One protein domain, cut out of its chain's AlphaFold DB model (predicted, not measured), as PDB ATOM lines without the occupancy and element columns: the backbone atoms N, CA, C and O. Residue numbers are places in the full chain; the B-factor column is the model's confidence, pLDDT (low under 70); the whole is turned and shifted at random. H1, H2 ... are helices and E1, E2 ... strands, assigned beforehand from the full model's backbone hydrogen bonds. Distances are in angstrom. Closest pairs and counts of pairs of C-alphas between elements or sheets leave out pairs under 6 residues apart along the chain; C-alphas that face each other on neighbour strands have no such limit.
ATOM      1  N   THR A   3      -5.960  32.586  23.445       88.94
ATOM      2  CA  THR A   3      -6.250  31.288  24.072       88.94
ATOM      3  C   THR A   3      -7.704  30.896  23.809       88.94
ATOM      4  O   THR A   3      -8.617  31.668  24.100       88.94
ATOM      5  N   ALA A   4      -7.925  29.711  23.243       86.00
ATOM      6  CA  ALA A   4      -9.252  29.139  23.059       86.00
ATOM      7  C   ALA A   4      -9.831  28.607  24.376       86.00
ATOM      8  O   ALA A   4      -9.095  28.242  25.291       86.00
ATOM      9  N   ALA A   5     -11.155  28.456  24.434       84.62
ATOM     10  CA  ALA A   5     -11.857  27.812  25.545       84.62
ATOM     11  C   ALA A   5     -11.408  26.361  25.789       84.62
ATOM     12  O   ALA A   5     -11.485  25.868  26.912       84.62
ATOM     13  N   SER A   6     -10.910  25.689  24.749       80.62
ATOM     14  CA  SER A   6     -10.305  24.359  24.836       80.62
ATOM     15  C   SER A   6      -8.916  24.353  25.490       80.62
ATOM     16  O   SER A   6      -8.380  23.278  25.736       80.62
ATOM     17  N   GLY A   7      -8.312  25.517  25.748       83.69
ATOM     18  CA  GLY A   7      -6.929  25.658  26.214       83.69
ATOM     19  C   GLY A   7      -5.886  25.697  25.091       83.69
ATOM     20  O   GLY A   7      -4.715  25.948  25.363       83.69
ATOM     21  N   LEU A   8      -6.292  25.495  23.832       85.12
ATOM     22  CA  LEU A   8      -5.405  25.604  22.671       85.12
ATOM     23  C   LEU A   8      -5.053  27.064  22.368       85.12
ATOM     24  O   LEU A   8      -5.813  27.982  22.680       85.12
ATOM     25  N   THR A   9      -3.928  27.284  21.693       88.94
ATOM     26  CA  THR A   9      -3.560  28.615  21.201       88.94
ATOM     27  C   THR A   9      -4.064  28.809  19.775       88.94
ATOM     28  O   THR A   9      -3.763  28.018  18.887       88.94
ATOM     29  N   LEU A  10      -4.808  29.888  19.545       89.62
ATOM     30  CA  LEU A  10      -5.271  30.321  18.234       89.62
ATOM     31  C   LEU A  10      -4.374  31.424  17.669       89.62
ATOM     32  O   LEU A  10      -4.055  32.421  18.333       89.62
ATOM     33  N   GLN A  11      -4.022  31.290  16.400       92.00
ATOM     34  CA  GLN A  11      -3.454  32.344  15.584       92.00
ATOM     35  C   GLN A  11      -4.572  33.026  14.798       92.00
ATOM     36  O   GLN A  11      -5.214  32.415  13.953       92.00
ATOM     37  N   VAL A  12      -4.786  34.314  15.070       92.19
ATOM     38  CA  VAL A  12      -5.670  35.158  14.260       92.19
ATOM     39  C   VAL A  12      -4.955  35.490  12.959       92.19
ATOM     40  O   VAL A  12      -3.828  35.995  12.993       92.19
ATOM     41  N   LEU A  13      -5.603  35.167  11.847       90.81
ATOM     42  CA  LEU A  13      -5.115  35.406  10.498       90.81
ATOM     43  C   LEU A  13      -5.368  36.865  10.104       90.81
ATOM     44  O   LEU A  13      -6.261  37.526  10.640       90.81
ATOM     45  N   ASP A  14      -4.558  37.369   9.173       88.12
ATOM     46  CA  ASP A  14      -4.759  38.708   8.626       88.12
ATOM     47  C   ASP A  14      -6.159  38.822   8.010       88.12
ATOM     48  O   ASP A  14      -6.636  37.902   7.346       88.12
ATOM     49  N   SER A  15      -6.842  39.925   8.310       88.25
ATOM     50  CA  SER A  15      -8.225  40.154   7.901       88.25
ATOM     51  C   SER A  15      -8.320  41.538   7.253       88.25
ATOM     52  O   SER A  15      -8.048  42.542   7.918       88.25
ATOM     53  N   PRO A  16      -8.693  41.631   5.965       86.00
ATOM     54  CA  PRO A  16      -8.657  42.890   5.232       86.00
ATOM     55  C   PRO A  16      -9.612  43.920   5.847       86.00
ATOM     56  O   PRO A  16     -10.779  43.641   6.115       86.00
ATOM     57  N   GLY A  17      -9.106  45.132   6.084       86.62
ATOM     58  CA  GLY A  17      -9.897  46.224   6.662       86.62
ATOM     59  C   GLY A  17     -10.205  46.074   8.157       86.62
ATOM     60  O   GLY A  17     -11.020  46.838   8.680       86.62
ATOM     61  N   ILE A  18      -9.565  45.121   8.848       91.44
ATOM     62  CA  ILE A  18      -9.688  44.933  10.295       91.44
ATOM     63  C   ILE A  18      -8.288  44.946  10.914       91.44
ATOM     64  O   ILE A  18      -7.473  44.072  10.617       91.44
ATOM     65  N   PRO A  19      -7.976  45.901  11.800       92.50
ATOM     66  CA  PRO A  19      -6.717  45.871  12.529       92.50
ATOM     67  C   PRO A  19      -6.577  44.570  13.333       92.50
ATOM     68  O   PRO A  19      -7.486  44.133  14.039       92.50
ATOM     69  N   CYS A  20      -5.390  43.963  13.263       90.19
ATOM     70  CA  CYS A  20      -5.089  42.688  13.920       90.19
ATOM     71  C   CYS A  20      -5.369  42.708  15.439       90.19
ATOM     72  O   CYS A  20      -5.704  41.678  16.024       90.19
ATOM     73  N   ALA A  21      -5.239  43.872  16.088       92.44
ATOM     74  CA  ALA A  21      -5.564  44.048  17.502       92.44
ATOM     75  C   ALA A  21      -7.061  43.835  17.782       92.44
ATOM     76  O   ALA A  21      -7.402  43.040  18.658       92.44
ATOM     77  N   ASP A  22      -7.944  44.460  17.002       93.50
ATOM     78  CA  ASP A  22      -9.395  44.290  17.118       93.50
ATOM     79  C   ASP A  22      -9.832  42.868  16.763       93.50
ATOM     80  O   ASP A  22     -10.630  42.271  17.483       93.50
ATOM     81  N   ALA A  23      -9.240  42.272  15.724       93.69
ATOM     82  CA  ALA A  23      -9.498  40.878  15.364       93.69
ATOM     83  C   ALA A  23      -9.147  39.913  16.518       93.69
ATOM     84  O   ALA A  23      -9.923  39.017  16.856       93.69
ATOM     85  N   LYS A  24      -8.005  40.127  17.190       94.31
ATOM     86  CA  LYS A  24      -7.617  39.364  18.392       94.31
ATOM     87  C   LYS A  24      -8.550  39.609  19.569       94.31
ATOM     88  O   LYS A  24      -8.896  38.650  20.257       94.31
ATOM     89  N   ALA A  25      -8.958  40.853  19.801       94.88
ATOM     90  CA  ALA A  25      -9.885  41.187  20.874       94.88
ATOM     91  C   ALA A  25     -11.252  40.513  20.665       94.88
ATOM     92  O   ALA A  25     -11.794  39.935  21.606       94.88
ATOM     93  N   LEU A  26     -11.768  40.521  19.434       94.75
ATOM     94  CA  LEU A  26     -13.021  39.868  19.059       94.75
ATOM     95  C   LEU A  26     -12.971  38.354  19.307       94.75
ATOM     96  O   LEU A  26     -13.811  37.814  20.030       94.75
ATOM     97  N   VAL A  27     -11.948  37.680  18.770       93.38
ATOM     98  CA  VAL A  27     -11.758  36.234  18.965       93.38
ATOM     99  C   VAL A  27     -11.562  35.908  20.449       93.38
ATOM    100  O   VAL A  27     -12.131  34.938  20.941       93.38
ATOM    101  N   GLY A  28     -10.824  36.735  21.195       93.25
ATOM    102  CA  GLY A  28     -10.625  36.558  22.637       93.25
ATOM    103  C   GLY A  28     -11.918  36.663  23.442       93.25
ATOM    104  O   GLY A  28     -12.197  35.798  24.271       93.25
ATOM    105  N   LYS A  29     -12.747  37.675  23.163       94.94
ATOM    106  CA  LYS A  29     -14.070  37.828  23.787       94.94
ATOM    107  C   LYS A  29     -14.974  36.632  23.494       94.94
ATOM    108  O   LYS A  29     -15.641  36.135  24.398       94.94
ATOM    109  N   PHE A  30     -14.975  36.150  22.253       94.06
ATOM    110  CA  PHE A  30     -15.741  34.966  21.874       94.06
ATOM    111  C   PHE A  30     -15.276  33.712  22.620       94.06
ATOM    112  O   PHE A  30     -16.091  33.025  23.234       94.06
ATOM    113  N   GLN A  31     -13.969  33.451  22.648       91.44
ATOM    114  CA  GLN A  31     -13.412  32.302  23.364       91.44
ATOM    115  C   GLN A  31     -13.688  32.370  24.873       91.44
ATOM    116  O   GLN A  31     -14.005  31.349  25.481       91.44
ATOM    117  N   ALA A  32     -13.694  33.564  25.473       91.12
ATOM    118  CA  ALA A  32     -14.101  33.740  26.866       91.12
ATOM    119  C   ALA A  32     -15.577  33.361  27.112       91.12
ATOM    120  O   ALA A  32     -15.885  32.766  28.143       91.12
ATOM    121  N   GLN A  33     -16.489  33.632  26.169       90.94
ATOM    122  CA  GLN A  33     -17.893  33.201  26.282       90.94
ATOM    123  C   GLN A  33     -18.082  31.684  26.132       90.94
ATOM    124  O   GLN A  33     -19.077  31.132  26.616       90.94
ATOM    125  N   LEU A  34     -17.148  31.018  25.448       87.06
ATOM    126  CA  LEU A  34     -17.140  29.567  25.277       87.06
ATOM    127  C   LEU A  34     -16.492  28.818  26.445       87.06
ATOM    128  O   LEU A  34     -16.615  27.591  26.509       87.06
ATOM    129  N   ALA A  35     -15.821  29.516  27.365       82.12
ATOM    130  CA  ALA A  35     -15.194  28.904  28.529       82.12
ATOM    131  C   ALA A  35     -16.214  28.043  29.301       82.12
ATOM    132  O   ALA A  35     -17.292  28.504  29.676       82.12
ATOM    133  N   GLY A  36     -15.896  26.759  29.479       77.12
ATOM    134  CA  GLY A  36     -16.780  25.774  30.118       77.12
ATOM    135  C   GLY A  36     -17.920  25.228  29.245       77.12
ATOM    136  O   GLY A  36     -18.564  24.265  29.648       77.12
ATOM    137  N   LYS A  37     -18.159  25.779  28.048       79.56
ATOM    138  CA  LYS A  37     -19.177  25.297  27.091       79.56
ATOM    139  C   LYS A  37     -18.604  24.402  25.999       79.56
ATOM    140  O   LYS A  37     -19.321  23.567  25.461       79.56
ATOM    141  N   GLN A  38     -17.327  24.579  25.669       78.06
ATOM    142  CA  GLN A  38     -16.654  23.811  24.624       78.06
ATOM    143  C   GLN A  38     -15.307  23.273  25.141       78.06
ATOM    144  O   GLN A  38     -14.262  23.874  24.881       78.06
ATOM    145  N   PRO A  39     -15.312  22.166  25.910       76.94
ATOM    146  CA  PRO A  39     -14.081  21.535  26.383       76.94
ATOM    147  C   PRO A  39     -13.244  20.991  25.214       76.94
ATOM    148  O   PRO A  39     -13.762  20.769  24.121       76.94
ATOM    149  N   ALA A  40     -11.954  20.723  25.444       72.69
ATOM    150  CA  ALA A  40     -11.008  20.293  24.403       72.69
ATOM    151  C   ALA A  40     -11.431  19.031  23.627       72.69
ATOM    152  O   ALA A  40     -11.179  18.935  22.431       72.69
ATOM    153  N   GLY A  41     -12.112  18.089  24.286       74.31
ATOM    154  CA  GLY A  41     -12.640  16.871  23.660       74.31
ATOM    155  C   GLY A  41     -13.990  17.046  22.956       74.31
ATOM    156  O   GLY A  41     -14.561  16.059  22.499       74.31
ATOM    157  N   SER A  42     -14.535  18.265  22.894       79.25
ATOM    158  CA  SER A  42     -15.823  18.507  22.245       79.25
ATOM    159  C   SER A  42     -15.728  18.269  20.739       79.25
ATOM    160  O   SER A  42     -14.863  18.817  20.050       79.25
ATOM    161  N   THR A  43     -16.670  17.489  20.218       82.06
ATOM    162  CA  THR A  43     -16.901  17.297  18.779       82.06
ATOM    163  C   THR A  43     -17.987  18.222  18.239       82.06
ATOM    164  O   THR A  43     -18.260  18.229  17.039       82.06
ATOM    165  N   GLN A  44     -18.604  19.020  19.112       83.31
ATOM    166  CA  GLN A  44     -19.650  19.960  18.743       83.31
ATOM    167  C   GLN A  44     -19.047  21.351  18.521       83.31
ATOM    168  O   GLN A  44     -18.274  21.806  19.374       83.31
ATOM    169  N   PRO A  45     -19.395  22.033  17.412       85.62
ATOM    170  CA  PRO A  45     -19.085  23.443  17.250       85.62
ATOM    171  C   PRO A  45     -19.896  24.276  18.246       85.62
ATOM    172  O   PRO A  45     -21.010  23.905  18.626       85.62
ATOM    173  N   ALA A  46     -19.362  25.431  18.619       88.62
ATOM    174  CA  ALA A  46     -20.067  26.410  19.431       88.62
ATOM    175  C   ALA A  46     -20.134  27.747  18.701       88.62
ATOM    176  O   ALA A  46     -19.190  28.148  18.025       88.62
ATOM    177  N   SER A  47     -21.246  28.456  18.851       91.19
ATOM    178  CA  SER A  47     -21.443  29.772  18.255       91.19
ATOM    179  C   SER A  47     -22.002  30.756  19.271       91.19
ATOM    180  O   SER A  47     -22.703  30.381  20.214       91.19
ATOM    181  N   ALA A  48     -21.650  32.024  19.097       92.19
ATOM    182  CA  ALA A  48     -22.160  33.126  19.896       92.19
ATOM    183  C   ALA A  48     -21.995  34.439  19.131       92.19
ATOM    184  O   ALA A  48     -21.107  34.578  18.288       92.19
ATOM    185  N   THR A  49     -22.835  35.414  19.462       94.00
ATOM    186  CA  THR A  49     -22.720  36.766  18.921       94.00
ATOM    187  C   THR A  49     -21.869  37.629  19.850       94.00
ATOM    188  O   THR A  49     -22.139  37.702  21.051       94.00
ATOM    189  N   VAL A  50     -20.854  38.304  19.309       93.38
ATOM    190  CA  VAL A  50     -19.930  39.167  20.063       93.38
ATOM    191  C   VAL A  50     -19.812  40.509  19.365       93.38
ATOM    192  O   VAL A  50     -19.394  40.561  18.218       93.38
ATOM    193  N   ASP A  51     -20.188  41.598  20.040       91.12
ATOM    194  CA  ASP A  51     -20.134  42.953  19.467       91.12
ATOM    195  C   ASP A  51     -20.822  43.051  18.079       91.12
ATOM    196  O   ASP A  51     -20.373  43.770  17.191       91.12
ATOM    197  N   GLY A  52     -21.897  42.277  17.869       92.75
ATOM    198  CA  GLY A  52     -22.628  42.184  16.596       92.75
ATOM    199  C   GLY A  52     -22.083  41.156  15.594       92.75
ATOM    200  O   GLY A  52     -22.782  40.825  14.642       92.75
ATOM    201  N   TRP A  53     -20.897  40.592  15.821       95.69
ATOM    202  CA  TRP A  53     -20.308  39.554  14.973       95.69
ATOM    203  C   TRP A  53     -20.867  38.184  15.316       95.69
ATOM    204  O   TRP A  53     -20.883  37.799  16.487       95.69
ATOM    205  N   LEU A  54     -21.252  37.408  14.306       95.12
ATOM    206  CA  LEU A  54     -21.541  35.991  14.487       95.12
ATOM    207  C   LEU A  54     -20.221  35.221  14.495       95.12
ATOM    208  O   LEU A  54     -19.584  35.065  13.454       95.12
ATOM    209  N   CYS A  55     -19.821  34.740  15.668       94.56
ATOM    210  CA  CYS A  55     -18.629  33.927  15.837       94.56
ATOM    211  C   CYS A  55     -18.987  32.447  15.972       94.56
ATOM    212  O   CYS A  55     -19.903  32.074  16.708       94.56
ATOM    213  N   VAL A  56     -18.231  31.601  15.279       92.44
ATOM    214  CA  VAL A  56     -18.345  30.145  15.304       92.44
ATOM    215  C   VAL A  56     -16.968  29.560  15.588       92.44
ATOM    216  O   VAL A  56     -16.012  29.811  14.859       92.44
ATOM    217  N   SER A  57     -16.868  28.765  16.647       88.94
ATOM    218  CA  SER A  57     -15.740  27.879  16.898       88.94
ATOM    219  C   SER A  57     -16.081  26.525  16.306       88.94
ATOM    220  O   SER A  57     -17.085  25.911  16.674       88.94
ATOM    221  N   GLY A  58     -15.223  26.038  15.418       85.62
ATOM    222  CA  GLY A  58     -15.243  24.641  15.022       85.62
ATOM    223  C   GLY A  58     -14.947  23.721  16.214       85.62
ATOM    224  O   GLY A  58     -14.434  24.179  17.243       85.62
ATOM    225  N   PRO A  59     -15.255  22.423  16.082       80.56
ATOM    226  CA  PRO A  59     -15.011  21.455  17.136       80.56
ATOM    227  C   PRO A  59     -13.505  21.313  17.415       80.56
ATOM    228  O   PRO A  59     -12.736  21.019  16.491       80.56
ATOM    229  N   PRO A  60     -13.058  21.498  18.670       72.31
ATOM    230  CA  PRO A  60     -11.640  21.450  19.020       72.31
ATOM    231  C   PRO A  60     -11.007  20.081  18.743       72.31
ATOM    232  O   PRO A  60      -9.850  20.030  18.333       72.31
ATOM    233  N   ALA A  61     -11.773  18.989  18.862       70.00
ATOM    234  CA  ALA A  61     -11.307  17.635  18.556       70.00
ATOM    235  C   ALA A  61     -10.849  17.446  17.091       70.00
ATOM    236  O   ALA A  61     -10.056  16.550  16.813       70.00
ATOM    237  N   SER A  62     -11.303  18.300  16.167       72.38
ATOM    238  CA  SER A  62     -10.918  18.273  14.748       72.38
ATOM    239  C   SER A  62      -9.976  19.420  14.365       72.38
ATOM    240  O   SER A  62      -9.932  19.803  13.200       72.38
ATOM    241  N   GLN A  63      -9.263  20.006  15.336       65.81
ATOM    242  CA  GLN A  63      -8.451  21.219  15.146       65.81
ATOM    243  C   GLN A  63      -9.271  22.401  14.595       65.81
ATOM    244  O   GLN A  63      -8.808  23.179  13.760       65.81
ATOM    245  N   GLY A  64     -10.522  22.530  15.047       68.56
ATOM    246  CA  GLY A  64     -11.427  23.580  14.595       68.56
ATOM    247  C   GLY A  64     -10.887  24.986  14.877       68.56
ATOM    248  O   GLY A  64     -10.521  25.312  16.005       68.56
ATOM    249  N   GLY A  65     -10.861  25.829  13.844       85.06
ATOM    250  CA  GLY A  65     -10.608  27.263  13.975       85.06
ATOM    251  C   GLY A  65     -11.824  28.038  14.495       85.06
ATOM    252  O   GLY A  65     -12.910  27.493  14.684       85.06
ATOM    253  N   THR A  66     -11.641  29.334  14.716       90.94
ATOM    254  CA  THR A  66     -12.702  30.313  14.960       90.94
ATOM    255  C   THR A  66     -12.910  31.174  13.725       90.94
ATOM    256  O   THR A  66     -11.949  31.702  13.174       90.94
ATOM    257  N   SER A  67     -14.164  31.384  13.355       92.94
ATOM    258  CA  SER A  67     -14.557  32.315  12.301       92.94
ATOM    259  C   SER A  67     -15.563  33.297  12.880       92.94
ATOM    260  O   SER A  67     -16.562  32.867  13.449       92.94
ATOM    261  N   CYS A  68     -15.318  34.596  12.755       94.44
ATOM    262  CA  CYS A  68     -16.262  35.643  13.132       94.44
ATOM    263  C   CYS A  68     -16.627  36.460  11.899       94.44
ATOM    264  O   CYS A  68     -15.739  37.019  11.259       94.44
ATOM    265  N   SER A  69     -17.916  36.575  11.601       94.12
ATOM    266  CA  SER A  69     -18.411  37.302  10.429       94.12
ATOM    267  C   SER A  69     -19.357  38.431  10.837       94.12
ATOM    268  O   SER A  69     -20.184  38.263  11.738       94.12
ATOM    269  N   LEU A  70     -19.229  39.573  10.167       93.94
ATOM    270  CA  LEU A  70     -20.112  40.733  10.275       93.94
ATOM    271  C   LEU A  70     -20.258  41.354   8.885       93.94
ATOM    272  O   LEU A  70     -19.298  41.916   8.359       93.94
ATOM    273  N   ASP A  71     -21.456  41.258   8.309       90.44
ATOM    274  CA  ASP A  71     -21.748  41.717   6.947       90.44
ATOM    275  C   ASP A  71     -20.736  41.142   5.929       90.44
ATOM    276  O   ASP A  71     -20.642  39.926   5.774       90.44
ATOM    277  N   ASP A  72     -19.959  41.999   5.261       87.44
ATOM    278  CA  ASP A  72     -18.918  41.634   4.283       87.44
ATOM    279  C   ASP A  72     -17.560  41.295   4.933       87.44
ATOM    280  O   ASP A  72     -16.617  40.843   4.285       87.44
ATOM    281  N   LYS A  73     -17.425  41.503   6.245       92.44
ATOM    282  CA  LYS A  73     -16.162  41.328   6.961       92.44
ATOM    283  C   LYS A  73     -16.095  39.961   7.619       92.44
ATOM    284  O   LYS A  73     -17.039  39.523   8.273       92.44
ATOM    285  N   THR A  74     -14.936  39.315   7.524       93.19
ATOM    286  CA  THR A  74     -14.679  38.055   8.226       93.19
ATOM    287  C   THR A  74     -13.302  38.058   8.874       93.19
ATOM    288  O   THR A  74     -12.312  38.434   8.252       93.19
ATOM    289  N   VAL A  75     -13.256  37.619  10.129       94.12
ATOM    290  CA  VAL A  75     -12.043  37.333  10.894       94.12
ATOM    291  C   VAL A  75     -11.915  35.829  11.041       94.12
ATOM    292  O   VAL A  75     -12.832  35.170  11.530       94.12
ATOM    293  N   PHE A  76     -10.752  35.296  10.683       93.25
ATOM    294  CA  PHE A  76     -10.427  33.891  10.888       93.25
ATOM    295  C   PHE A  76      -9.317  33.739  11.922       93.25
ATOM    296  O   PHE A  76      -8.364  34.518  11.967       93.25
ATOM    297  N   ALA A  77      -9.417  32.699  12.735       92.44
ATOM    298  CA  ALA A  77      -8.345  32.240  13.591       92.44
ATOM    299  C   ALA A  77      -8.240  30.720  13.509       92.44
ATOM    300  O   ALA A  77      -9.234  30.016  13.649       92.44
ATOM    301  N   SER A  78      -7.044  30.198  13.304       89.56
ATOM    302  CA  SER A  78      -6.775  28.759  13.308       89.56
ATOM    303  C   SER A  78      -6.016  28.378  14.570       89.56
ATOM    304  O   SER A  78      -5.398  29.234  15.201       89.56
ATOM    305  N   VAL A  79      -6.034  27.100  14.947       85.38
ATOM    306  CA  VAL A  79      -5.081  26.598  15.944       85.38
ATOM    307  C   VAL A  79      -3.671  26.871  15.413       85.38
ATOM    308  O   VAL A  79      -3.391  26.608  14.242       85.38
ATOM    309  N   ALA A  80      -2.822  27.494  16.229       81.00
ATOM    310  CA  ALA A  80      -1.425  27.683  15.873       81.00
ATOM    311  C   ALA A  80      -0.768  26.298  15.841       81.00
ATOM    312  O   ALA A  80      -0.854  25.571  16.830       81.00
TER     313      ALA A  80
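What this domain is: This is residues 3 to 80 of the 82 residues of an uncharacterized protein of Amycolatopsis pithecellobii (UniProt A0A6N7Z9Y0). One five-stranded sheet curls like part of a barrel round a single helix, H1, which fills the hollow side of the sheet; the other face of the sheet is bare. Four of the strands, E2 to E5, fold back and forth one after another, and E1, from near the beginning of the printed part, is added beside E5. The printed part has 78 residues, with elements in the order E1, H1, E2, E3, E4, E5; the sheet's order is E1, E5, E4, E3, E2, all antiparallel. The class is mixed, helices and strands, with 41 residues in named elements. The whole is compact, with a radius of gyration of the C-alphas of 11.3 A, and spans 34 by 23 by 17 A.

Where its parts are: Strand E1, residues 9 to 12, begins at C-alpha 9 at (-3.560, 28.615, 21.201) and is 9.8 A long from first to last C-alpha. Helix H1, residues 20 to 34, measures 21.1 A, from C-alpha 20 at (-5.089, 42.688, 13.920) to C-alpha 34 at (-17.140, 29.567, 25.277). Strand E2, residues 46 to 50, measures 12.8 A, E3, residues 53 to 57, 12.7 A, and E4, residues 66 to 70, 13.6 A. Strand E5, residues 73 to 79, is the longest strand at 20.5 A and ends at C-alpha 79 at (-5.081, 26.598, 15.944).

How they stand to each other: The sheet is twisted, its edge strands are E1 and E2, and it curls round H1. E1 and E5 are antiparallel at 150 degrees, with N 11 and O 78 2.7 A apart, within hydrogen-bond range. The pairing of E5 is staggered: residues 73 to 77 pair with E4 and residues 77 to 79 with E1. E2, E3, E4 and E5 form a meander, each strand the antiparallel neighbour of the one before, and its hairpins are E2 and E3, E3 and E4, E4 and E5. Within hydrogen-bond range are N 66 and O 77 of E4 and E5, 2.7 A, N 56 and O 67 of E3 and E4, 2.8 A, and N 53 and O 50 of E3 and E2, 2.8 A. H1 is on the sheet, in two layers, a helix on one face of a sheet. The closest C-alphas of H1 and E2 are those of Phe 30 and Val 50, 6.2 A apart; those of H1 and E1 are Val 12 and Lys 24, 6.2 A. In H1 every O i to N i+4 pair is within hydrogen-bond range. E1 and E2 are apart.

The domain as a whole: The two C-alphas farthest apart, those of Gly 17 and Gly 41, are 34.0 A apart. The printed part has no cut. The link from H1 to E2, 11 residues, is long; those from E2 to E3 and E4 to E5 are tight. The mean pLDDT of the printed part is 87.6, and residues 63 to 64 are under 70.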